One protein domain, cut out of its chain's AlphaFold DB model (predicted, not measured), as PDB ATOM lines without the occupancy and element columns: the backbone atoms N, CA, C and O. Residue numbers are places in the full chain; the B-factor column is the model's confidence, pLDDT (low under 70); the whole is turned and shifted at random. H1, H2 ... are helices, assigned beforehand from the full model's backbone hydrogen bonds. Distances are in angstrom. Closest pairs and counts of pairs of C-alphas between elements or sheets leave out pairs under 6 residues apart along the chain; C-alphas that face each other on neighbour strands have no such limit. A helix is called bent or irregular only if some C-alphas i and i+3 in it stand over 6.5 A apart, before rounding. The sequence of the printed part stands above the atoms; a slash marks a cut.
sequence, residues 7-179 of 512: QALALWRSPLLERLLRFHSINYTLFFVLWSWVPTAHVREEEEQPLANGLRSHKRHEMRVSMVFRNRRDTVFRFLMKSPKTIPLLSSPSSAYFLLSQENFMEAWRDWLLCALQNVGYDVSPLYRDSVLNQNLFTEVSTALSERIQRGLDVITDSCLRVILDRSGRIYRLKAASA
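Overview. This is residues 7 to 179 of the 512 residues of an uncharacterized protein of Coprinellus micaceus (UniProt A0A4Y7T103). H4, H6 and H9 pack on the long helix H8 at steep angles, a body of crossed helices, while H1, H2 and H3 form an arm at one end. Residues 47 to 71, with no named element, lead back from H3 to H4; residues 36 to 42 and 57 to 62 stick out. The printed part has 173 residues with nine named helices, H1 to H9 in order, and no named strand: all helix. It is compact, with a radius of gyration of the C-alphas of 17.6 A, but elongated, spanning 56 by 36 by 33 A.

Arrangement. H8, residues 131 to 150, is the hub. Its residues 137 to 144 alone touch H4, residues 72 to 82, at a steep tilt of 60 degrees; the closest C-alphas, of Arg 73 and Val 141, are 4.8 A apart. H6, residues 102 to 119, has a kink of 53 degrees near residue 109 and is irregular, with C-alphas 111 and 114 7.5 A apart. H6 touches H8 with residues 102 to 106 alone, about perpendicular at 88 degrees; the closest C-alphas, of Gln 102 and Phe 138, are 6.1 A apart. H9, residues 159 to 177, touches H8 about perpendicular at 82 degrees, closest at C-alphas 169 and 146, 5.9 A. H5, residues 93 to 97, only just touches H9, with 3 pairs of C-alphas within 8 A, closest at Ala 96 and Ile 164, 6.1 A. H7, residues 125 to 128, is near H6. H1, residues 15 to 24, and H2, residues 26 to 36, touch only at the corner, closest at C-alphas 20 and 26, 5.3 A. H3, residues 40 to 46, touches no helix. Every O i to N i+4 pair is within hydrogen-bond range in H1, H2, H4 and H9, against 15 of 16 in H8, 11 of 14 in H6, 1 of 3 in H3 and 0 of 1 in H5, where O i to N i+3 gives 2 of 4 in H3 and 2 of 2 in H5; H7 is too short for such a pair.

Along the chain. H8 measures 29.7 A from C-alpha 131 at (2.229, -25.190, 11.667) to C-alpha 150; H9 measures 26.7 A and ends with C-alpha 177 at (-2.282, -24.872, -16.695).

Size, cuts and confidence. The C-alphas farthest apart, of Ala 41 and Ala 177, are 56.4 A apart. The printed part has no cut; the link from H3 to H4 is long, 25 residues. The mean pLDDT of the printed part is 73.7, with 67 residues under 70, among them residues 15 to 68.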
ATOM      1  N   GLN A   7      -5.354 -43.362  16.555       51.41
ATOM      2  CA  GLN A   7      -4.596 -43.191  15.314       51.41
ATOM      3  C   GLN A   7      -3.838 -44.478  14.950       51.41
ATOM      4  O   GLN A   7      -3.554 -44.722  13.778       51.41
ATOM      5  N   ALA A   8      -3.560 -45.349  15.929       53.75
ATOM      6  CA  ALA A   8      -3.021 -46.680  15.673       53.75
ATOM      7  C   ALA A   8      -4.088 -47.645  15.129       53.75
ATOM      8  O   ALA A   8      -3.724 -48.554  14.388       53.75
ATOM      9  N   LEU A   9      -5.386 -47.422  15.398       57.81
ATOM     10  CA  LEU A   9      -6.475 -48.235  14.831       57.81
ATOM     11  C   LEU A   9      -6.504 -48.166  13.297       57.81
ATOM     12  O   LEU A   9      -6.788 -49.167  12.650       57.81
ATOM     13  N   ALA A  10      -6.135 -47.025  12.703       54.50
ATOM     14  CA  ALA A  10      -5.994 -46.891  11.249       54.50
ATOM     15  C   ALA A  10      -4.878 -47.781  10.662       54.50
ATOM     16  O   ALA A  10      -4.865 -48.064   9.467       54.50
ATOM     17  N   LEU A  11      -3.942 -48.233  11.501       61.47
ATOM     18  CA  LEU A  11      -2.830 -49.104  11.124       61.47
ATOM     19  C   LEU A  11      -3.088 -50.570  11.490       61.47
ATOM     20  O   LEU A  11      -2.312 -51.450  11.112       61.47
ATOM     21  N   TRP A  12      -4.169 -50.846  12.221       63.91
ATOM     22  CA  TRP A  12      -4.571 -52.189  12.608       63.91
ATOM     23  C   TRP A  12      -5.342 -52.846  11.466       63.91
ATOM     24  O   TRP A  12      -6.499 -52.543  11.197       63.91
ATOM     25  N   ARG A  13      -4.683 -53.798  10.809       63.97
ATOM     26  CA  ARG A  13      -5.196 -54.498   9.623       63.97
ATOM     27  C   ARG A  13      -6.068 -55.702   9.964       63.97
ATOM     28  O   ARG A  13      -5.857 -56.800   9.455       63.97
ATOM     29  N   SER A  14      -6.997 -55.528  10.898       71.94
ATOM     30  CA  SER A  14      -8.009 -56.553  11.164       71.94
ATOM     31  C   SER A  14      -9.184 -56.331  10.213       71.94
ATOM     32  O   SER A  14      -9.756 -55.243  10.258       71.94
ATOM     33  N   PRO A  15      -9.613 -57.328   9.413       68.31
ATOM     34  CA  PRO A  15     -10.767 -57.179   8.523       68.31
ATOM     35  C   PRO A  15     -12.038 -56.736   9.256       68.31
ATOM     36  O   PRO A  15     -12.847 -55.988   8.711       68.31
ATOM     37  N   LEU A  16     -12.210 -57.174  10.509       67.94
ATOM     38  CA  LEU A  16     -13.306 -56.722  11.361       67.94
ATOM     39  C   LEU A  16     -13.160 -55.235  11.684       67.94
ATOM     40  O   LEU A  16     -14.107 -54.482  11.495       67.94
ATOM     41  N   LEU A  17     -11.981 -54.802  12.133       65.69
ATOM     42  CA  LEU A  17     -11.759 -53.400  12.465       65.69
ATOM     43  C   LEU A  17     -11.889 -52.515  11.229       65.69
ATOM     44  O   LEU A  17     -12.587 -51.522  11.295       65.69
ATOM     45  N   GLU A  18     -11.315 -52.890  10.091       66.94
ATOM     46  CA  GLU A  18     -11.460 -52.158   8.830       66.94
ATOM     47  C   GLU A  18     -12.927 -51.998   8.429       66.94
ATOM     48  O   GLU A  18     -13.343 -50.903   8.054       66.94
ATOM     49  N   ARG A  19     -13.736 -53.058   8.565       65.38
ATOM     50  CA  ARG A  19     -15.188 -52.983   8.355       65.38
ATOM     51  C   ARG A  19     -15.846 -52.050   9.361       65.38
ATOM     52  O   ARG A  19     -16.661 -51.230   8.963       65.38
ATOM     53  N   LEU A  20     -15.495 -52.127  10.639       64.25
ATOM     54  CA  LEU A  20     -16.072 -51.249  11.650       64.25
ATOM     55  C   LEU A  20     -15.643 -49.781  11.454       64.25
ATOM     56  O   LEU A  20     -16.446 -48.874  11.633       64.25
ATOM     57  N   LEU A  21     -14.412 -49.522  11.017       68.94
ATOM     58  CA  LEU A  21     -13.926 -48.189  10.664       68.94
ATOM     59  C   LEU A  21     -14.669 -47.650   9.440       68.94
ATOM     60  O   LEU A  21     -15.239 -46.569   9.496       68.94
ATOM     61  N   ARG A  22     -14.722 -48.428   8.356       67.12
ATOM     62  CA  ARG A  22     -15.343 -48.028   7.088       67.12
ATOM     63  C   ARG A  22     -16.853 -47.862   7.204       67.12
ATOM     64  O   ARG A  22     -17.426 -46.919   6.671       67.12
ATOM     65  N   PHE A  23     -17.504 -48.827   7.843       60.94
ATOM     66  CA  PHE A  23     -18.953 -48.907   7.892       60.94
ATOM     67  C   PHE A  23     -19.522 -48.351   9.174       60.94
ATOM     68  O   PHE A  23     -20.712 -48.160   9.212       60.94
ATOM     69  N   HIS A  24     -18.779 -48.091  10.238       58.38
ATOM     70  CA  HIS A  24     -19.374 -47.531  11.459       58.38
ATOM     71  C   HIS A  24     -18.616 -46.314  11.973       58.38
ATOM     72  O   HIS A  24     -18.980 -45.793  13.021       58.38
ATOM     73  N   SER A  25     -17.563 -45.877  11.267       60.06
ATOM     74  CA  SER A  25     -16.627 -44.865  11.764       60.06
ATOM     75  C   SER A  25     -16.173 -45.202  13.194       60.06
ATOM     76  O   SER A  25     -15.997 -44.322  14.040       60.06
ATOM     77  N   ILE A  26     -16.013 -46.511  13.484       59.47
ATOM     78  CA  ILE A  26     -15.825 -47.009  14.852       59.47
ATOM     79  C   ILE A  26     -14.511 -46.553  15.460       59.47
ATOM     80  O   ILE A  26     -14.352 -46.692  16.660       59.47
ATOM     81  N   ASN A  27     -13.549 -46.035  14.691       58.41
ATOM     82  CA  ASN A  27     -12.302 -45.492  15.243       58.41
ATOM     83  C   ASN A  27     -12.628 -44.515  16.354       58.41
ATOM     84  O   ASN A  27     -11.924 -44.489  17.352       58.41
ATOM     85  N   TYR A  28     -13.713 -43.766  16.194       51.69
ATOM     86  CA  TYR A  28     -14.133 -42.767  17.148       51.69
ATOM     87  C   TYR A  28     -14.970 -43.390  18.267       51.69
ATOM     88  O   TYR A  28     -14.612 -43.225  19.424       51.69
ATOM     89  N   THR A  29     -15.981 -44.216  17.981       51.66
ATOM     90  CA  THR A  29     -16.746 -44.915  19.038       51.66
ATOM     91  C   THR A  29     -15.867 -45.827  19.902       51.66
ATOM     92  O   THR A  29     -15.941 -45.781  21.124       51.66
ATOM     93  N   LEU A  30     -14.987 -46.621  19.288       57.00
ATOM     94  CA  LEU A  30     -14.019 -47.485  19.962       57.00
ATOM     95  C   LEU A  30     -12.968 -46.664  20.709       57.00
ATOM     96  O   LEU A  30     -12.609 -47.046  21.815       57.00
ATOM     97  N   PHE A  31     -12.517 -45.524  20.167       52.44
ATOM     98  CA  PHE A  31     -11.707 -44.581  20.942       52.44
ATOM     99  C   PHE A  31     -12.418 -44.166  22.227       52.44
ATOM    100  O   PHE A  31     -11.797 -44.204  23.282       52.44
ATOM    101  N   PHE A  32     -13.711 -43.831  22.171       47.56
ATOM    102  CA  PHE A  32     -14.472 -43.450  23.365       47.56
ATOM    103  C   PHE A  32     -14.693 -44.593  24.335       47.56
ATOM    104  O   PHE A  32     -14.539 -44.381  25.533       47.56
ATOM    105  N   VAL A  33     -14.989 -45.796  23.847       53.19
ATOM    106  CA  VAL A  33     -15.105 -46.986  24.699       53.19
ATOM    107  C   VAL A  33     -13.775 -47.247  25.405       53.19
ATOM    108  O   VAL A  33     -13.733 -47.303  26.630       53.19
ATOM    109  N   LEU A  34     -12.673 -47.301  24.657       53.16
ATOM    110  CA  LEU A  34     -11.343 -47.551  25.214       53.16
ATOM    111  C   LEU A  34     -10.863 -46.408  26.124       53.16
ATOM    112  O   LEU A  34     -10.153 -46.670  27.090       53.16
ATOM    113  N   TRP A  35     -11.265 -45.161  25.861       46.72
ATOM    114  CA  TRP A  35     -10.948 -44.006  26.706       46.72
ATOM    115  C   TRP A  35     -11.801 -43.940  27.973       46.72
ATOM    116  O   TRP A  35     -11.285 -43.588  29.027       46.72
ATOM    117  N   SER A  36     -13.076 -44.334  27.921       51.38
ATOM    118  CA  SER A  36     -13.931 -44.449  29.114       51.38
ATOM    119  C   SER A  36     -13.400 -45.471  30.127       51.38
ATOM    120  O   SER A  36     -13.781 -45.449  31.294       51.38
ATOM    121  N   TRP A  37     -12.497 -46.349  29.684       57.03
ATOM    122  CA  TRP A  37     -11.795 -47.319  30.516       57.03
ATOM    123  C   TRP A  37     -10.458 -46.791  31.064       57.03
ATOM    124  O   TRP A  37      -9.815 -47.477  31.858       57.03
ATOM    125  N   VAL A  38     -10.025 -45.586  30.668       54.84
ATOM    126  CA  VAL A  38      -8.853 -44.910  31.244       54.84
ATOM    127  C   VAL A  38      -9.276 -44.229  32.555       54.84
ATOM    128  O   VAL A  38     -10.203 -43.420  32.540       54.84
ATOM    129  N   PRO A  39      -8.621 -44.518  33.697       64.94
ATOM    130  CA  PRO A  39      -8.999 -43.946  34.987       64.94
ATOM    131  C   PRO A  39      -9.020 -42.411  34.978       64.94
ATOM    132  O   PRO A  39      -8.057 -41.775  34.551       64.94
ATOM    133  N   THR A  40     -10.078 -41.809  35.527       52.81
ATOM    134  CA  THR A  40     -10.342 -40.354  35.523       52.81
ATOM    135  C   THR A  40      -9.198 -39.514  36.107       52.81
ATOM    136  O   THR A  40      -9.004 -38.367  35.710       52.81
ATOM    137  N   ALA A  41      -8.409 -40.090  37.019       61.41
ATOM    138  CA  ALA A  41      -7.221 -39.460  37.592       61.41
ATOM    139  C   ALA A  41      -6.106 -39.213  36.555       61.41
ATOM    140  O   ALA A  41      -5.424 -38.200  36.639       61.41
ATOM    141  N   HIS A  42      -5.958 -40.085  35.551       53.06
ATOM    142  CA  HIS A  42      -4.996 -39.913  34.452       53.06
ATOM    143  C   HIS A  42      -5.516 -39.000  33.339       53.06
ATOM    144  O   HIS A  42      -4.733 -38.423  32.590       53.06
ATOM    145  N   VAL A  43      -6.837 -38.850  33.235       48.19
ATOM    146  CA  VAL A  43      -7.473 -37.991  32.231       48.19
ATOM    147  C   VAL A  43      -7.218 -36.511  32.549       48.19
ATOM    148  O   VAL A  43      -6.840 -35.767  31.650       48.19
ATOM    149  N   ARG A  44      -7.314 -36.097  33.823       48.44
ATOM    150  CA  ARG A  44      -7.164 -34.690  34.253       48.44
ATOM    151  C   ARG A  44      -5.775 -34.078  34.030       48.44
ATOM    152  O   ARG A  44      -5.685 -32.886  33.766       48.44
ATOM    153  N   GLU A  45      -4.701 -34.864  34.086       52.53
ATOM    154  CA  GLU A  45      -3.341 -34.373  33.786       52.53
ATOM    155  C   GLU A  45      -3.095 -34.177  32.277       52.53
ATOM    156  O   GLU A  45      -2.245 -33.379  31.879       52.53
ATOM    157  N   GLU A  46      -3.852 -34.865  31.414       47.53
ATOM    158  CA  GLU A  46      -3.759 -34.740  29.952       47.53
ATOM    159  C   GLU A  46      -4.775 -33.748  29.348       47.53
ATOM    160  O   GLU A  46      -4.686 -33.426  28.160       47.53
ATOM    161  N   GLU A  47      -5.735 -33.263  30.143       45.19
ATOM    162  CA  GLU A  47      -6.885 -32.449  29.715       45.19
ATOM    163  C   GLU A  47      -6.526 -31.041  29.209       45.19
ATOM    164  O   GLU A  47      -7.274 -30.476  28.410       45.19
ATOM    165  N   GLU A  48      -5.371 -30.494  29.596       46.50
ATOM    166  CA  GLU A  48      -4.922 -29.150  29.189       46.50
ATOM    167  C   GLU A  48      -3.949 -29.150  27.999       46.50
ATOM    168  O   GLU A  48      -3.527 -28.092  27.526       46.50
ATOM    169  N   GLN A  49      -3.584 -30.324  27.471       44.62
ATOM    170  CA  GLN A  49      -2.607 -30.421  26.389       44.62
ATOM    171  C   GLN A  49      -3.265 -30.764  25.038       44.62
ATOM    172  O   GLN A  49      -4.096 -31.671  24.960       44.62
ATOM    173  N   PRO A  50      -2.882 -30.090  23.929       47.03
ATOM    174  CA  PRO A  50      -3.290 -30.482  22.579       47.03
ATOM    175  C   PRO A  50      -3.057 -31.981  22.341       47.03
ATOM    176  O   PRO A  50      -2.036 -32.505  22.782       47.03
ATOM    177  N   LEU A  51      -3.941 -32.652  21.584       46.19
ATOM    178  CA  LEU A  51      -3.862 -34.092  21.242       46.19
ATOM    179  C   LEU A  51      -2.452 -34.555  20.807       46.19
ATOM    180  O   LEU A  51      -2.052 -35.684  21.065       46.19
ATOM    181  N   ALA A  52      -1.681 -33.650  20.201       45.91
ATOM    182  CA  ALA A  52      -0.284 -33.828  19.811       45.91
ATOM    183  C   ALA A  52       0.705 -34.132  20.962       45.91
ATOM    184  O   ALA A  52       1.746 -34.740  20.720       45.91
ATOM    185  N   ASN A  53       0.432 -33.704  22.197       41.19
ATOM    186  CA  ASN A  53       1.401 -33.751  23.299       41.19
ATOM    187  C   ASN A  53       1.265 -34.987  24.211       41.19
ATOM    188  O   ASN A  53       2.265 -35.396  24.802       41.19
ATOM    189  N   GLY A  54       0.088 -35.624  24.269       45.22
ATOM    190  CA  GLY A  54      -0.152 -36.834  25.079       45.22
ATOM    191  C   GLY A  54       0.627 -38.077  24.617       45.22
ATOM    192  O   GLY A  54       0.773 -39.046  25.352       45.22
ATOM    193  N   LEU A  55       1.222 -38.047  23.420       47.75
ATOM    194  CA  LEU A  55       2.003 -39.156  22.851       47.75
ATOM    195  C   LEU A  55       3.380 -39.378  23.512       47.75
ATOM    196  O   LEU A  55       4.118 -40.274  23.104       47.75
ATOM    197  N   ARG A  56       3.771 -38.570  24.506       47.75
ATOM    198  CA  ARG A  56       5.144 -38.555  25.045       47.75
ATOM    199  C   ARG A  56       5.434 -39.542  26.185       47.75
ATOM    200  O   ARG A  56       6.612 -39.764  26.452       47.75
ATOM    201  N   SER A  57       4.441 -40.112  26.876       43.09
ATOM    202  CA  SER A  57       4.698 -40.664  28.224       43.09
ATOM    203  C   SER A  57       4.936 -42.180  28.329       43.09
ATOM    204  O   SER A  57       5.487 -42.638  29.333       43.09
ATOM    205  N   HIS A  58       4.615 -42.998  27.323       44.62
ATOM    206  CA  HIS A  58       4.687 -44.454  27.497       44.62
ATOM    207  C   HIS A  58       5.967 -45.081  26.938       44.62
ATOM    208  O   HIS A  58       6.054 -45.416  25.765       44.62
ATOM    209  N   LYS A  59       6.932 -45.257  27.856       42.88
ATOM    210  CA  LYS A  59       8.131 -46.115  27.812       42.88
ATOM    211  C   LYS A  59       8.881 -46.117  26.475       42.88
ATOM    212  O   LYS A  59       8.512 -46.818  25.539       42.88
ATOM    213  N   ARG A  60      10.030 -45.425  26.468       42.94
ATOM    214  CA  ARG A  60      11.148 -45.639  25.537       42.94
ATOM    215  C   ARG A  60      11.500 -47.134  25.505       42.94
ATOM    216  O   ARG A  60      12.347 -47.582  26.271       42.94
ATOM    217  N   HIS A  61      10.840 -47.918  24.658       45.88
ATOM    218  CA  HIS A  61      11.438 -49.153  24.180       45.88
ATOM    219  C   HIS A  61      12.737 -48.761  23.482       45.88
ATOM    220  O   HIS A  61      12.763 -47.773  22.746       45.88
ATOM    221  N   GLU A  62      13.802 -49.481  23.824       45.22
ATOM    222  CA  GLU A  62      15.182 -49.264  23.401       45.22
ATOM    223  C   GLU A  62      15.246 -48.701  21.979       45.22
ATOM    224  O   GLU A  62      14.761 -49.304  21.018       45.22
ATOM    225  N   MET A  63      15.757 -47.470  21.887       43.41
ATOM    226  CA  MET A  63      15.762 -46.664  20.674       43.41
ATOM    227  C   MET A  63      16.455 -47.425  19.545       43.41
ATOM    228  O   MET A  63      17.681 -47.433  19.437       43.41
ATOM    229  N   ARG A  64      15.655 -47.981  18.630       53.41
ATOM    230  CA  ARG A  64      16.069 -48.102  17.231       53.41
ATOM    231  C   ARG A  64      16.594 -46.734  16.802       53.41
ATOM    232  O   ARG A  64      15.958 -45.723  17.097       53.41
ATOM    233  N   VAL A  65      17.753 -46.723  16.144       51.94
ATOM    234  CA  VAL A  65      18.402 -45.528  15.586       51.94
ATOM    235  C   VAL A  65      17.334 -44.617  14.982       51.94
ATOM    236  O   VAL A  65      16.695 -44.979  13.995       51.94
ATOM    237  N   SER A  66      17.104 -43.472  15.631       59.09
ATOM    238  CA  SER A  66      16.140 -42.471  15.182       59.09
ATOM    239  C   SER A  66      16.504 -42.075  13.753       59.09
ATOM    240  O   SER A  66      17.575 -41.513  13.504       59.09
ATOM    241  N   MET A  67      15.639 -42.412  12.794       69.44
ATOM    242  CA  MET A  67      15.783 -41.902  11.438       69.44
ATOM    243  C   MET A  67      15.440 -40.416  11.483       69.44
ATOM    244  O   MET A  67      14.269 -40.035  11.514       69.44
ATOM    245  N   VAL A  68      16.476 -39.577  11.522       69.88
ATOM    246  CA  VAL A  68      16.308 -38.126  11.593       69.88
ATOM    247  C   VAL A  68      15.599 -37.638  10.332       69.88
ATOM    248  O   VAL A  68      16.030 -37.908   9.208       69.88
ATOM    249  N   PHE A  69      14.539 -36.856  10.521       76.56
ATOM    250  CA  PHE A  69      13.729 -36.251   9.465       76.56
ATOM    251  C   PHE A  69      14.458 -35.060   8.786       76.56
ATOM    252  O   PHE A  69      13.932 -33.954   8.717       76.56
ATOM    253  N   ARG A  70      15.710 -35.254   8.325       68.75
ATOM    254  CA  ARG A  70      16.582 -34.187   7.773       68.75
ATOM    255  C   ARG A  70      16.196 -33.754   6.360       68.75
ATOM    256  O   ARG A  70      16.194 -32.568   6.068       68.75
ATOM    257  N   ASN A  71      15.859 -34.706   5.486       82.50
ATOM    258  CA  ASN A  71      15.358 -34.425   4.137       82.50
ATOM    259  C   ASN A  71      13.867 -34.756   4.096       82.50
ATOM    260  O   ASN A  71      13.474 -35.882   3.785       82.50
ATOM    261  N   ARG A  72      13.051 -33.791   4.514       84.31
ATOM    262  CA  ARG A  72      11.633 -33.992   4.823       84.31
ATOM    263  C   ARG A  72      10.845 -34.512   3.621       84.31
ATOM    264  O   ARG A  72      10.197 -35.554   3.733       84.31
ATOM    265  N   ARG A  73      10.989 -33.863   2.459       87.56
ATOM    266  CA  ARG A  73      10.308 -34.265   1.215       87.56
ATOM    267  C   ARG A  73      10.645 -35.691   0.792       87.56
ATOM    268  O   ARG A  73       9.741 -36.504   0.608       87.56
ATOM    269  N   ASP A  74      11.929 -36.049   0.733       85.69
ATOM    270  CA  ASP A  74      12.325 -37.402   0.325       85.69
ATOM    271  C   ASP A  74      12.018 -38.442   1.395       85.69
ATOM    272  O   ASP A  74      11.875 -39.625   1.094       85.69
ATOM    273  N   THR A  75      11.916 -38.031   2.656       89.06
ATOM    274  CA  THR A  75      11.520 -38.928   3.739       89.06
ATOM    275  C   THR A  75      10.066 -39.350   3.600       89.06
ATOM    276  O   THR A  75       9.798 -40.545   3.681       89.06
ATOM    277  N   VAL A  76       9.153 -38.421   3.293       90.12
ATOM    278  CA  VAL A  76       7.745 -38.757   3.024       90.12
ATOM    279  C   VAL A  76       7.637 -39.718   1.839       90.12
ATOM    280  O   VAL A  76       7.012 -40.767   1.966       90.12
ATOM    281  N   PHE A  77       8.313 -39.445   0.718       89.38
ATOM    282  CA  PHE A  77       8.283 -40.356  -0.434       89.38
ATOM    283  C   PHE A  77       8.883 -41.727  -0.136       89.38
ATOM    284  O   PHE A  77       8.290 -42.742  -0.487       89.38
ATOM    285  N   ARG A  78      10.049 -41.787   0.520       90.38
ATOM    286  CA  ARG A  78      10.669 -43.064   0.907       90.38
ATOM    287  C   ARG A  78       9.771 -43.858   1.845       90.38
ATOM    288  O   ARG A  78       9.662 -45.069   1.686       90.38
ATOM    289  N   PHE A  79       9.121 -43.184   2.789       92.31
ATOM    290  CA  PHE A  79       8.131 -43.792   3.666       92.31
ATOM    291  C   PHE A  79       6.957 -44.372   2.868       92.31
ATOM    292  O   PHE A  79       6.676 -45.560   3.012       92.31
ATOM    293  N   LEU A  80       6.332 -43.587   1.985       93.06
ATOM    294  CA  LEU A  80       5.202 -44.047   1.174       93.06
ATOM    295  C   LEU A  80       5.592 -45.234   0.285       93.06
ATOM    296  O   LEU A  80       4.884 -46.230   0.273       93.06
ATOM    297  N   MET A  81       6.749 -45.183  -0.384       91.75
ATOM    298  CA  MET A  81       7.240 -46.287  -1.222       91.75
ATOM    299  C   MET A  81       7.533 -47.557  -0.409       91.75
ATOM    300  O   MET A  81       7.242 -48.661  -0.858       91.75
ATOM    301  N   LYS A  82       8.096 -47.419   0.798       91.75
ATOM    302  CA  LYS A  82       8.402 -48.556   1.681       91.75
ATOM    303  C   LYS A  82       7.154 -49.116   2.363       91.75
ATOM    304  O   LYS A  82       7.138 -50.268   2.794       91.75
ATOM    305  N   SER A  83       6.128 -48.297   2.563       91.56
ATOM    306  CA  SER A  83       4.960 -48.637   3.377       91.56
ATOM    307  C   SER A  83       3.654 -48.096   2.776       91.56
ATOM    308  O   SER A  83       2.894 -47.436   3.483       91.56
ATOM    309  N   PRO A  84       3.328 -48.421   1.510       91.69
ATOM    310  CA  PRO A  84       2.163 -47.869   0.803       91.69
ATOM    311  C   PRO A  84       0.841 -48.226   1.492       91.69
ATOM    312  O   PRO A  84      -0.061 -47.405   1.617       91.69
ATOM    313  N   LYS A  85       0.779 -49.425   2.078       87.44
ATOM    314  CA  LYS A  85      -0.344 -49.944   2.873       87.44
ATOM    315  C   LYS A  85      -0.611 -49.181   4.189       87.44
ATOM    316  O   LYS A  85      -1.346 -49.685   5.036       87.44
ATOM    317  N   THR A  86       0.079 -48.070   4.451       87.50
ATOM    318  CA  THR A  86      -0.216 -47.167   5.580       87.50
ATOM    319  C   THR A  86      -1.233 -46.094   5.217       87.50
ATOM    320  O   THR A  86      -1.827 -45.518   6.122       87.50
ATOM    321  N   ILE A  87      -1.472 -45.862   3.920       90.50
ATOM    322  CA  ILE A  87      -2.582 -45.030   3.456       90.50
ATOM    323  C   ILE A  87      -3.876 -45.789   3.789       90.50
ATOM    324  O   ILE A  87      -4.051 -46.912   3.301       90.50
ATOM    325  N   PRO A  88      -4.783 -45.234   4.612       85.81
ATOM    326  CA  PRO A  88      -5.930 -45.964   5.152       85.81
ATOM    327  C   PRO A  88      -7.084 -46.067   4.140       85.81
ATOM    328  O   PRO A  88      -8.229 -45.770   4.449       85.81
ATOM    329  N   LEU A  89      -6.804 -46.533   2.921       84.50
ATOM    330  CA  LEU A  89      -7.759 -46.611   1.807       84.50
ATOM    331  C   LEU A  89      -8.990 -47.483   2.104       84.50
ATOM    332  O   LEU A  89     -10.054 -47.295   1.519       84.50
ATOM    333  N   LEU A  90      -8.843 -48.464   2.999       77.69
ATOM    334  CA  LEU A  90      -9.923 -49.378   3.365       77.69
ATOM    335  C   LEU A  90     -10.938 -48.701   4.290       77.69
ATOM    336  O   LEU A  90     -12.136 -48.908   4.115       77.69
ATOM    337  N   SER A  91     -10.460 -47.909   5.251       73.19
ATOM    338  CA  SER A  91     -11.279 -47.228   6.257       73.19
ATOM    339  C   SER A  91     -11.681 -45.809   5.852       73.19
ATOM    340  O   SER A  91     -12.746 -45.360   6.255       73.19
ATOM    341  N   SER A  92     -10.867 -45.129   5.043       78.88
ATOM    342  CA  SER A  92     -11.092 -43.774   4.532       78.88
ATOM    343  C   SER A  92     -10.585 -43.663   3.082       78.88
ATOM    344  O   SER A  92      -9.426 -43.310   2.835       78.88
ATOM    345  N   PRO A  93     -11.442 -43.969   2.087       82.00
ATOM    346  CA  PRO A  93     -11.156 -43.770   0.665       82.00
ATOM    347  C   PRO A  93     -10.617 -42.374   0.315       82.00
ATOM    348  O   PRO A  93      -9.746 -42.253  -0.546       82.00
ATOM    349  N   SER A  94     -11.080 -41.328   1.011       82.31
ATOM    350  CA  SER A  94     -10.633 -39.941   0.807       82.31
ATOM    351  C   SER A  94      -9.142 -39.727   1.068       82.31
ATOM    352  O   SER A  94      -8.539 -38.811   0.505       82.31
ATOM    353  N   SER A  95      -8.501 -40.608   1.843       88.00
ATOM    354  CA  SER A  95      -7.062 -40.548   2.108       88.00
ATOM    355  C   SER A  95      -6.212 -40.705   0.850       88.00
ATOM    356  O   SER A  95      -5.049 -40.310   0.854       88.00
ATOM    357  N   ALA A  96      -6.781 -41.207  -0.250       89.56
ATOM    358  CA  ALA A  96      -6.151 -41.164  -1.564       89.56
ATOM    359  C   ALA A  96      -5.833 -39.722  -2.020       89.56
ATOM    360  O   ALA A  96      -4.864 -39.497  -2.738       89.56
ATOM    361  N   TYR A  97      -6.599 -38.725  -1.569       87.50
ATOM    362  CA  TYR A  97      -6.520 -37.336  -2.036       87.50
ATOM    363  C   TYR A  97      -5.596 -36.445  -1.214       87.50
ATOM    364  O   TYR A  97      -5.584 -35.227  -1.414       87.50
ATOM    365  N   PHE A  98      -4.824 -37.020  -0.293       91.56
ATOM    366  CA  PHE A  98      -3.985 -36.256   0.628       91.56
ATOM    367  C   PHE A  98      -2.958 -35.348  -0.064       91.56
ATOM    368  O   PHE A  98      -2.477 -34.398   0.537       91.56
ATOM    369  N   LEU A  99      -2.628 -35.606  -1.332       91.44
ATOM    370  CA  LEU A  99      -1.715 -34.781  -2.123       91.44
ATOM    371  C   LEU A  99      -2.426 -33.870  -3.124       91.44
ATOM    372  O   LEU A  99      -1.752 -33.345  -3.995       91.44
ATOM    373  N   LEU A 100      -3.743 -33.654  -3.061       86.12
ATOM    374  CA  LEU A 100      -4.432 -32.787  -4.037       86.12
ATOM    375  C   LEU A 100      -4.425 -31.300  -3.667       86.12
ATOM    376  O   LEU A 100      -4.571 -30.439  -4.544       86.12
ATOM    377  N   SER A 101      -4.301 -30.989  -2.380       85.06
ATOM    378  CA  SER A 101      -4.260 -29.633  -1.837       85.06
ATOM    379  C   SER A 101      -3.530 -29.606  -0.508       85.06
ATOM    380  O   SER A 101      -3.337 -30.639   0.140       85.06
ATOM    381  N   GLN A 102      -3.163 -28.401  -0.088       87.31
ATOM    382  CA  GLN A 102      -2.535 -28.183   1.200       87.31
ATOM    383  C   GLN A 102      -3.473 -28.594   2.332       87.31
ATOM    384  O   GLN A 102      -3.047 -29.215   3.300       87.31
ATOM    385  N   GLU A 103      -4.764 -28.298   2.204       84.81
ATOM    386  CA  GLU A 103      -5.754 -28.661   3.205       84.81
ATOM    387  C   GLU A 103      -5.890 -30.181   3.349       84.81
ATOM    388  O   GLU A 103      -5.889 -30.666   4.478       84.81
ATOM    389  N   ASN A 104      -5.939 -30.929   2.240       86.00
ATOM    390  CA  ASN A 104      -6.007 -32.394   2.281       86.00
ATOM    391  C   ASN A 104      -4.739 -32.996   2.890       86.00
ATOM    392  O   ASN A 104      -4.805 -33.959   3.654       86.00
ATOM    393  N   PHE A 105      -3.577 -32.420   2.573       90.06
ATOM    394  CA  PHE A 105      -2.311 -32.868   3.138       90.06
ATOM    395  C   PHE A 105      -2.272 -32.651   4.643       90.06
ATOM    396  O   PHE A 105      -1.895 -33.551   5.385       90.06
ATOM    397  N   MET A 106      -2.694 -31.475   5.107       86.00
ATOM    398  CA  MET A 106      -2.728 -31.145   6.530       86.00
ATOM    399  C   MET A 106      -3.727 -32.005   7.305       86.00
ATOM    400  O   MET A 106      -3.472 -32.334   8.464       86.00
ATOM    401  N   GLU A 107      -4.843 -32.375   6.684       81.62
ATOM    402  CA  GLU A 107      -5.798 -33.325   7.248       81.62
ATOM    403  C   GLU A 107      -5.173 -34.717   7.394       81.62
ATOM    404  O   GLU A 107      -5.062 -35.223   8.509       81.62
ATOM    405  N   ALA A 108      -4.627 -35.277   6.311       86.88
ATOM    406  CA  ALA A 108      -3.938 -36.567   6.346       86.88
ATOM    407  C   ALA A 108      -2.744 -36.584   7.313       86.88
ATOM    408  O   ALA A 108      -2.511 -37.582   8.001       86.88
ATOM    409  N   TRP A 109      -2.005 -35.471   7.393       86.44
ATOM    410  CA  TRP A 109      -0.903 -35.263   8.329       86.44
ATOM    411  C   TRP A 109      -1.353 -35.465   9.774       86.44
ATOM    412  O   TRP A 109      -0.714 -36.207  10.518       86.44
ATOM    413  N   ARG A 110      -2.472 -34.841  10.156       78.88
ATOM    414  CA  ARG A 110      -3.048 -34.933  11.506       78.88
ATOM    415  C   ARG A 110      -3.683 -36.293  11.781       78.88
ATOM    416  O   ARG A 110      -3.602 -36.772  12.911       78.88
ATOM    417  N   ASP A 111      -4.295 -36.897  10.769       76.12
ATOM    418  CA  ASP A 111      -5.136 -38.076  10.961       76.12
ATOM    419  C   ASP A 111      -4.351 -39.378  11.009       76.12
ATOM    420  O   ASP A 111      -4.558 -40.182  11.918       76.12
ATOM    421  N   TRP A 112      -3.442 -39.599  10.059       85.88
ATOM    422  CA  TRP A 112      -2.773 -40.894   9.932       85.88
ATOM    423  C   TRP A 112      -1.286 -40.795   9.601       85.88
ATOM    424  O   TRP A 112      -0.500 -41.577  10.135       85.88
ATOM    425  N   LEU A 113      -0.861 -39.841   8.770       87.81
ATOM    426  CA  LEU A 113       0.489 -39.837   8.197       87.81
ATOM    427  C   LEU A 113       1.576 -39.632   9.261       87.81
ATOM    428  O   LEU A 113       2.575 -40.352   9.259       87.81
ATOM    429  N   LEU A 114       1.365 -38.724  10.215       84.69
ATOM    430  CA  LEU A 114       2.315 -38.479  11.304       84.69
ATOM    431  C   LEU A 114       2.516 -39.716  12.195       84.69
ATOM    432  O   LEU A 114       3.647 -40.095  12.504       84.69
ATOM    433  N   CYS A 115       1.420 -40.389  12.546       81.19
ATOM    434  CA  CYS A 115       1.459 -41.618  13.337       81.19
ATOM    435  C   CYS A 115       2.072 -42.779  12.557       81.19
ATOM    436  O   CYS A 115       2.814 -43.587  13.110       81.19
ATOM    437  N   ALA A 116       1.786 -42.870  11.261       86.00
ATOM    438  CA  ALA A 116       2.350 -43.903  10.412       86.00
ATOM    439  C   ALA A 116       3.874 -43.740  10.264       86.00
ATOM    440  O   ALA A 116       4.604 -44.728  10.366       86.00
ATOM    441  N   LEU A 117       4.368 -42.502  10.132       85.62
ATOM    442  CA  LEU A 117       5.800 -42.188  10.161       85.62
ATOM    443  C   LEU A 117       6.447 -42.616  11.488       85.62
ATOM    444  O   LEU A 117       7.467 -43.310  11.479       85.62
ATOM    445  N   GLN A 118       5.834 -42.279  12.624       82.81
ATOM    446  CA  GLN A 118       6.301 -42.722  13.944       82.81
ATOM    447  C   GLN A 118       6.378 -44.237  14.076       82.81
ATOM    448  O   GLN A 118       7.387 -44.765  14.538       82.81
ATOM    449  N   ASN A 119       5.340 -44.946  13.636       79.81
ATOM    450  CA  ASN A 119       5.279 -46.403  13.742       79.81
ATOM    451  C   ASN A 119       6.331 -47.112  12.877       79.81
ATOM    452  O   ASN A 119       6.710 -48.244  13.175       79.81
ATOM    453  N   VAL A 120       6.854 -46.445  11.845       82.81
ATOM    454  CA  VAL A 120       7.983 -46.933  11.034       82.81
ATOM    455  C   VAL A 120       9.348 -46.487  11.597       82.81
ATOM    456  O   VAL A 120      10.392 -46.906  11.094       82.81
ATOM    457  N   GLY A 121       9.367 -45.719  12.691       83.88
ATOM    458  CA  GLY A 121      10.571 -45.346  13.440       83.88
ATOM    459  C   GLY A 121      11.164 -43.979  13.088       83.88
ATOM    460  O   GLY A 121      12.333 -43.736  13.389       83.88
ATOM    461  N   TYR A 122      10.402 -43.093  12.438       84.56
ATOM    462  CA  TYR A 122      10.835 -41.714  12.195       84.56
ATOM    463  C   TYR A 122      10.621 -40.832  13.429       84.56
ATOM    464  O   TYR A 122       9.558 -40.873  14.053       84.56
ATOM    465  N   ASP A 123      11.600 -39.979  13.740       84.00
ATOM    466  CA  ASP A 123      11.419 -38.932  14.747       84.00
ATOM    467  C   ASP A 123      10.680 -37.737  14.142       84.00
ATOM    468  O   ASP A 123      11.248 -36.908  13.431       84.00
ATOM    469  N   VAL A 124       9.384 -37.669  14.436       82.38
ATOM    470  CA  VAL A 124       8.499 -36.582  14.004       82.38
ATOM    471  C   VAL A 124       8.234 -35.560  15.116       82.38
ATOM    472  O   VAL A 124       7.424 -34.653  14.936       82.38
ATOM    473  N   SER A 125       8.929 -35.662  16.258       79.75
ATOM    474  CA  SER A 125       8.793 -34.740  17.398       79.75
ATOM    475  C   SER A 125       8.891 -33.253  17.016       79.75
ATOM    476  O   SER A 125       8.098 -32.469  17.546       79.75
ATOM    477  N   PRO A 126       9.783 -32.841  16.086       76.62
ATOM    478  CA  PRO A 126       9.872 -31.446  15.645       76.62
ATOM    479  C   PRO A 126       8.625 -30.948  14.896       76.62
ATOM    480  O   PRO A 126       8.366 -29.751  14.861       76.62
ATOM    481  N   LEU A 127       7.842 -31.854  14.306       75.94
ATOM    482  CA  LEU A 127       6.749 -31.526  13.384       75.94
ATOM    483  C   LEU A 127       5.410 -31.280  14.102       75.94
ATOM    484  O   LEU A 127       4.489 -30.698  13.531       75.94
ATOM    485  N   TYR A 128       5.298 -31.691  15.371       69.75
ATOM    486  CA  TYR A 128       4.076 -31.519  16.168       69.75
ATOM    487  C   TYR A 128       3.774 -30.071  16.548       69.75
ATOM    488  O   TYR A 128       2.623 -29.752  16.839       69.75
ATOM    489  N   ARG A 129       4.792 -29.206  16.609       67.31
ATOM    490  CA  ARG A 129       4.674 -27.865  17.207       67.31
ATOM    491  C   ARG A 129       4.665 -26.724  16.197       67.31
ATOM    492  O   ARG A 129       4.378 -25.600  16.587       67.31
ATOM    493  N   ASP A 130       4.957 -27.000  14.929       75.25
ATOM    494  CA  ASP A 130       5.205 -25.953  13.942       75.25
ATOM    495  C   ASP A 130       4.253 -26.072  12.744       75.25
ATOM    496  O   ASP A 130       4.430 -26.880  11.828       75.25
ATOM    497  N   SER A 131       3.197 -25.255  12.761       70.38
ATOM    498  CA  SER A 131       2.229 -25.190  11.667       70.38
ATOM    499  C   SER A 131       2.839 -24.654  10.375       70.38
ATOM    500  O   SER A 131       2.444 -25.115   9.308       70.38
ATOM    501  N   VAL A 132       3.794 -23.722  10.449       75.12
ATOM    502  CA  VAL A 132       4.458 -23.134   9.274       75.12
ATOM    503  C   VAL A 132       5.329 -24.186   8.598       75.12
ATOM    504  O   VAL A 132       5.303 -24.354   7.379       75.12
ATOM    505  N   LEU A 133       6.038 -24.977   9.396       74.12
ATOM    506  CA  LEU A 133       6.863 -26.072   8.912       74.12
ATOM    507  C   LEU A 133       6.040 -27.149   8.198       74.12
ATOM    508  O   LEU A 133       6.467 -27.655   7.159       74.12
ATOM    509  N   ASN A 134       4.841 -27.453   8.697       75.62
ATOM    510  CA  ASN A 134       3.929 -28.390   8.037       75.62
ATOM    511  C   ASN A 134       3.380 -27.837   6.707       75.62
ATOM    512  O   ASN A 134       3.215 -28.593   5.750       75.62
ATOM    513  N   GLN A 135       3.152 -26.523   6.611       77.12
ATOM    514  CA  GLN A 135       2.760 -25.879   5.352       77.12
ATOM    515  C   GLN A 135       3.886 -25.931   4.311       77.12
ATOM    516  O   GLN A 135       3.640 -26.308   3.167       77.12
ATOM    517  N   ASN A 136       5.123 -25.637   4.718       87.19
ATOM    518  CA  ASN A 136       6.292 -25.738   3.842       87.19
ATOM    519  C   ASN A 136       6.518 -27.176   3.361       87.19
ATOM    520  O   ASN A 136       6.851 -27.392   2.198       87.19
ATOM    521  N   LEU A 137       6.267 -28.167   4.224       88.44
ATOM    522  CA  LEU A 137       6.397 -29.576   3.867       88.44
ATOM    523  C   LEU A 137       5.495 -29.969   2.693       88.44
ATOM    524  O   LEU A 137       5.943 -30.687   1.803       88.44
ATOM    525  N   PHE A 138       4.249 -29.492   2.659       90.62
ATOM    526  CA  PHE A 138       3.352 -29.757   1.535       90.62
ATOM    527  C   PHE A 138       3.919 -29.230   0.212       90.62
ATOM    528  O   PHE A 138       3.917 -29.955  -0.785       90.62
ATOM    529  N   THR A 139       4.436 -27.998   0.207       89.25
ATOM    530  CA  THR A 139       5.078 -27.399  -0.970       89.25
ATOM    531  C   THR A 139       6.289 -28.227  -1.395       89.25
ATOM    532  O   THR A 139       6.382 -28.618  -2.554       89.25
ATOM    533  N   GLU A 140       7.167 -28.591  -0.455       91.19
ATOM    534  CA  GLU A 140       8.355 -29.406  -0.735       91.19
ATOM    535  C   GLU A 140       8.002 -30.794  -1.307       91.19
ATOM    536  O   GLU A 140       8.644 -31.260  -2.254       91.19
ATOM    537  N   VAL A 141       6.984 -31.460  -0.746       91.19
ATOM    538  CA  VAL A 141       6.487 -32.766  -1.211       91.19
ATOM    539  C   VAL A 141       5.845 -32.640  -2.591       91.19
ATOM    540  O   VAL A 141       6.104 -33.470  -3.458       91.19
ATOM    541  N   SER A 142       5.054 -31.595  -2.825       88.75
ATOM    542  CA  SER A 142       4.402 -31.352  -4.117       88.75
ATOM    543  C   SER A 142       5.418 -31.060  -5.220       88.75
ATOM    544  O   SER A 142       5.325 -31.630  -6.305       88.75
ATOM    545  N   THR A 143       6.447 -30.257  -4.938       88.50
ATOM    546  CA  THR A 143       7.553 -30.021  -5.878       88.50
ATOM    547  C   THR A 143       8.284 -31.324  -6.207       88.50
ATOM    548  O   THR A 143       8.468 -31.649  -7.380       88.50
ATOM    549  N   ALA A 144       8.629 -32.125  -5.193       88.94
ATOM    550  CA  ALA A 144       9.270 -33.422  -5.411       88.94
ATOM    551  C   ALA A 144       8.373 -34.412  -6.179       88.94
ATOM    552  O   ALA A 144       8.882 -35.214  -6.965       88.94
ATOM    553  N   LEU A 145       7.048 -34.352  -6.002       89.94
ATOM    554  CA  LEU A 145       6.100 -35.137  -6.795       89.94
ATOM    555  C   LEU A 145       6.201 -34.783  -8.280       89.94
ATOM    556  O   LEU A 145       6.313 -35.675  -9.120       89.94
ATOM    557  N   SER A 146       6.169 -33.488  -8.600       86.56
ATOM    558  CA  SER A 146       6.274 -32.999  -9.975       86.56
ATOM    559  C   SER A 146       7.592 -33.416 -10.627       86.56
ATOM    560  O   SER A 146       7.570 -33.924 -11.748       86.56
ATOM    561  N   GLU A 147       8.716 -33.283  -9.912       88.19
ATOM    562  CA  GLU A 147      10.037 -33.732 -10.376       88.19
ATOM    563  C   GLU A 147      10.058 -35.244 -10.670       88.19
ATOM    564  O   GLU A 147      10.602 -35.681 -11.684       88.19
ATOM    565  N   ARG A 148       9.457 -36.065  -9.799       88.31
ATOM    566  CA  ARG A 148       9.427 -37.530  -9.962       88.31
ATOM    567  C   ARG A 148       8.550 -37.969 -11.126       88.31
ATOM    568  O   ARG A 148       8.946 -38.853 -11.869       88.31
ATOM    569  N   ILE A 149       7.400 -37.334 -11.326       86.75
ATOM    570  CA  ILE A 149       6.502 -37.665 -12.442       86.75
ATOM    571  C   ILE A 149       7.166 -37.411 -13.792       86.75
ATOM    572  O   ILE A 149       6.971 -38.196 -14.714       86.75
ATOM    573  N   GLN A 150       7.984 -36.362 -13.907       85.62
ATOM    574  CA  GLN A 150       8.763 -36.107 -15.122       85.62
ATOM    575  C   GLN A 150       9.790 -37.209 -15.412       85.62
ATOM    576  O   GLN A 150      10.098 -37.462 -16.571       85.62
ATOM    577  N   ARG A 151      10.307 -37.875 -14.372       88.06
ATOM    578  CA  ARG A 151      11.280 -38.975 -14.487       88.06
ATOM    579  C   ARG A 151      10.632 -40.354 -14.654       88.06
ATOM    580  O   ARG A 151      11.358 -41.329 -14.805       88.06
ATOM    581  N   GLY A 152       9.303 -40.434 -14.610       87.38
ATOM    582  CA  GLY A 152       8.569 -41.694 -14.551       87.38
ATOM    583  C   GLY A 152       8.422 -42.230 -13.121       87.38
ATOM    584  O   GLY A 152       9.229 -41.967 -12.229       87.38
ATOM    585  N   LEU A 153       7.347 -42.985 -12.896       90.50
ATOM    586  CA  LEU A 153       7.029 -43.605 -11.602       90.50
ATOM    587  C   LEU A 153       7.289 -45.120 -11.601       90.50
ATOM    588  O   LEU A 153       6.761 -45.832 -10.750       90.50
ATOM    589  N   ASP A 154       8.113 -45.616 -12.526       89.94
ATOM    590  CA  ASP A 154       8.348 -47.056 -12.735       89.94
ATOM    591  C   ASP A 154       9.021 -47.736 -11.535       89.94
ATOM    592  O   ASP A 154       8.853 -48.929 -11.299       89.94
ATOM    593  N   VAL A 155       9.734 -46.956 -10.718       89.88
ATOM    594  CA  VAL A 155      10.346 -47.414  -9.461       89.88
ATOM    595  C   VAL A 155       9.321 -47.739  -8.365       89.88
ATOM    596  O   VAL A 155       9.685 -48.296  -7.329       89.88
ATOM    597  N   ILE A 156       8.050 -47.371  -8.552       92.06
ATOM    598  CA  ILE A 156       6.983 -47.584  -7.573       92.06
ATOM    599  C   ILE A 156       6.278 -48.902  -7.883       92.06
ATOM    600  O   ILE A 156       5.471 -48.994  -8.804       92.06
ATOM    601  N   THR A 157       6.585 -49.923  -7.082       93.06
ATOM    602  CA  THR A 157       6.069 -51.290  -7.261       93.06
ATOM    603  C   THR A 157       4.614 -51.457  -6.827       93.06
ATOM    604  O   THR A 157       3.917 -52.328  -7.341       93.06
ATOM    605  N   ASP A 158       4.139 -50.639  -5.887       94.31
ATOM    606  CA  ASP A 158       2.752 -50.668  -5.427       94.31
ATOM    607  C   ASP A 158       1.850 -49.898  -6.397       94.31
ATOM    608  O   ASP A 158       1.980 -48.682  -6.563       94.31
ATOM    609  N   SER A 159       0.937 -50.619  -7.054       91.56
ATOM    610  CA  SER A 159       0.084 -50.051  -8.099       91.56
ATOM    611  C   SER A 159      -0.865 -48.978  -7.567       91.56
ATOM    612  O   SER A 159      -1.040 -47.944  -8.211       91.56
ATOM    613  N   CYS A 160      -1.414 -49.162  -6.365       90.62
ATOM    614  CA  CYS A 160      -2.289 -48.193  -5.712       90.62
ATOM    615  C   CYS A 160      -1.567 -46.867  -5.434       90.62
ATOM    616  O   CYS A 160      -2.067 -45.795  -5.783       90.62
ATOM    617  N   LEU A 161      -0.367 -46.923  -4.852       93.75
ATOM    618  CA  LEU A 161       0.454 -45.738  -4.616       93.75
ATOM    619  C   LEU A 161       0.852 -45.064  -5.933       93.75
ATOM    620  O   LEU A 161       0.804 -43.838  -6.027       93.75
ATOM    621  N   ARG A 162       1.227 -45.847  -6.950       93.19
ATOM    622  CA  ARG A 162       1.574 -45.324  -8.276       93.19
ATOM    623  C   ARG A 162       0.417 -44.520  -8.874       93.19
ATOM    624  O   ARG A 162       0.652 -43.398  -9.318       93.19
ATOM    625  N   VAL A 163      -0.814 -45.039  -8.801       90.19
ATOM    626  CA  VAL A 163      -2.033 -44.316  -9.210       90.19
ATOM    627  C   VAL A 163      -2.189 -43.017  -8.425       90.19
ATOM    628  O   VAL A 163      -2.303 -41.953  -9.028       90.19
ATOM    629  N   ILE A 164      -2.139 -43.071  -7.090       92.06
ATOM    630  CA  ILE A 164      -2.313 -41.884  -6.237       92.06
ATOM    631  C   ILE A 164      -1.320 -40.779  -6.615       92.06
ATOM    632  O   ILE A 164      -1.706 -39.615  -6.762       92.06
ATOM    633  N   LEU A 165      -0.045 -41.130  -6.793       92.81
ATOM    634  CA  LEU A 165       1.014 -40.172  -7.096       92.81
ATOM    635  C   LEU A 165       0.899 -39.611  -8.516       92.81
ATOM    636  O   LEU A 165       0.909 -38.388  -8.675       92.81
ATOM    637  N   ASP A 166       0.731 -40.468  -9.528       89.94
ATOM    638  CA  ASP A 166       0.542 -40.036 -10.919       89.94
ATOM    639  C   ASP A 166      -0.645 -39.074 -11.029       89.94
ATOM    640  O   ASP A 166      -0.535 -37.964 -11.564       89.94
ATOM    641  N   ARG A 167      -1.777 -39.455 -10.435       86.25
ATOM    642  CA  ARG A 167      -3.019 -38.689 -10.512       86.25
ATOM    643  C   ARG A 167      -2.957 -37.381  -9.752       86.25
ATOM    644  O   ARG A 167      -3.408 -36.366 -10.288       86.25
ATOM    645  N   SER A 168      -2.324 -37.365  -8.585       88.56
ATOM    646  CA  SER A 168      -2.075 -36.124  -7.852       88.56
ATOM    647  C   SER A 168      -1.243 -35.146  -8.685       88.56
ATOM    648  O   SER A 168      -1.615 -33.981  -8.831       88.56
ATOM    649  N   GLY A 169      -0.167 -35.602  -9.332       86.31
ATOM    650  CA  GLY A 169       0.645 -34.707 -10.156       86.31
ATOM    651  C   GLY A 169       0.041 -34.316 -11.501       86.31
ATOM    652  O   GLY A 169       0.301 -33.211 -11.977       86.31
ATOM    653  N   ARG A 170      -0.806 -35.152 -12.114       81.19
ATOM    654  CA  ARG A 170      -1.640 -34.720 -13.249       81.19
ATOM    655  C   ARG A 170      -2.576 -33.584 -12.836       81.19
ATOM    656  O   ARG A 170      -2.668 -32.595 -13.555       81.19
ATOM    657  N   ILE A 171      -3.205 -33.681 -11.663       78.31
ATOM    658  CA  ILE A 171      -4.062 -32.614 -11.123       78.31
ATOM    659  C   ILE A 171      -3.258 -31.336 -10.860       78.31
ATOM    660  O   ILE A 171      -3.729 -30.256 -11.212       78.31
ATOM    661  N   TYR A 172      -2.034 -31.421 -10.330       78.44
ATOM    662  CA  TYR A 172      -1.166 -30.243 -10.204       78.44
ATOM    663  C   TYR A 172      -0.864 -29.585 -11.546       78.44
ATOM    664  O   TYR A 172      -0.989 -28.368 -11.664       78.44
ATOM    665  N   ARG A 173      -0.529 -30.378 -12.570       77.00
ATOM    666  CA  ARG A 173      -0.302 -29.863 -13.927       77.00
ATOM    667  C   ARG A 173      -1.547 -29.179 -14.487       77.00
ATOM    668  O   ARG A 173      -1.437 -28.095 -15.047       77.00
ATOM    669  N   LEU A 174      -2.726 -29.765 -14.281       71.94
ATOM    670  CA  LEU A 174      -4.002 -29.174 -14.693       71.94
ATOM    671  C   LEU A 174      -4.295 -27.859 -13.964       71.94
ATOM    672  O   LEU A 174      -4.696 -26.890 -14.605       71.94
ATOM    673  N   LYS A 175      -4.073 -27.799 -12.646       71.88
ATOM    674  CA  LYS A 175      -4.226 -26.568 -11.854       71.88
ATOM    675  C   LYS A 175      -3.269 -25.476 -12.323       71.88
ATOM    676  O   LYS A 175      -3.706 -24.345 -12.503       71.88
ATOM    677  N   ALA A 176      -2.005 -25.826 -12.559       72.94
ATOM    678  CA  ALA A 176      -0.995 -24.903 -13.067       72.94
ATOM    679  C   ALA A 176      -1.359 -24.384 -14.467       72.94
ATOM    680  O   ALA A 176      -1.323 -23.181 -14.699       72.94
ATOM    681  N   ALA A 177      -1.804 -25.264 -15.370       63.34
ATOM    682  CA  ALA A 177      -2.282 -24.872 -16.695       63.34
ATOM    683  C   ALA A 177      -3.546 -23.993 -16.630       63.34
ATOM    684  O   ALA A 177      -3.733 -23.107 -17.456       63.34
ATOM    685  N   SER A 178      -4.412 -24.213 -15.638       55.28
ATOM    686  CA  SER A 178      -5.658 -23.455 -15.444       55.28
ATOM    687  C   SER A 178      -5.467 -22.127 -14.702       55.28
ATOM    688  O   SER A 178      -6.455 -21.439 -14.426       55.28
ATOM    689  N   ALA A 179      -4.232 -21.764 -14.342       59.06
ATOM    690  CA  ALA A 179      -3.952 -20.488 -13.703       59.06
ATOM    691  C   ALA A 179      -4.354 -19.321 -14.635       59.06
ATOM    692  O   ALA A 179      -4.198 -19.434 -15.853       59.06
TER     693      ALA A 179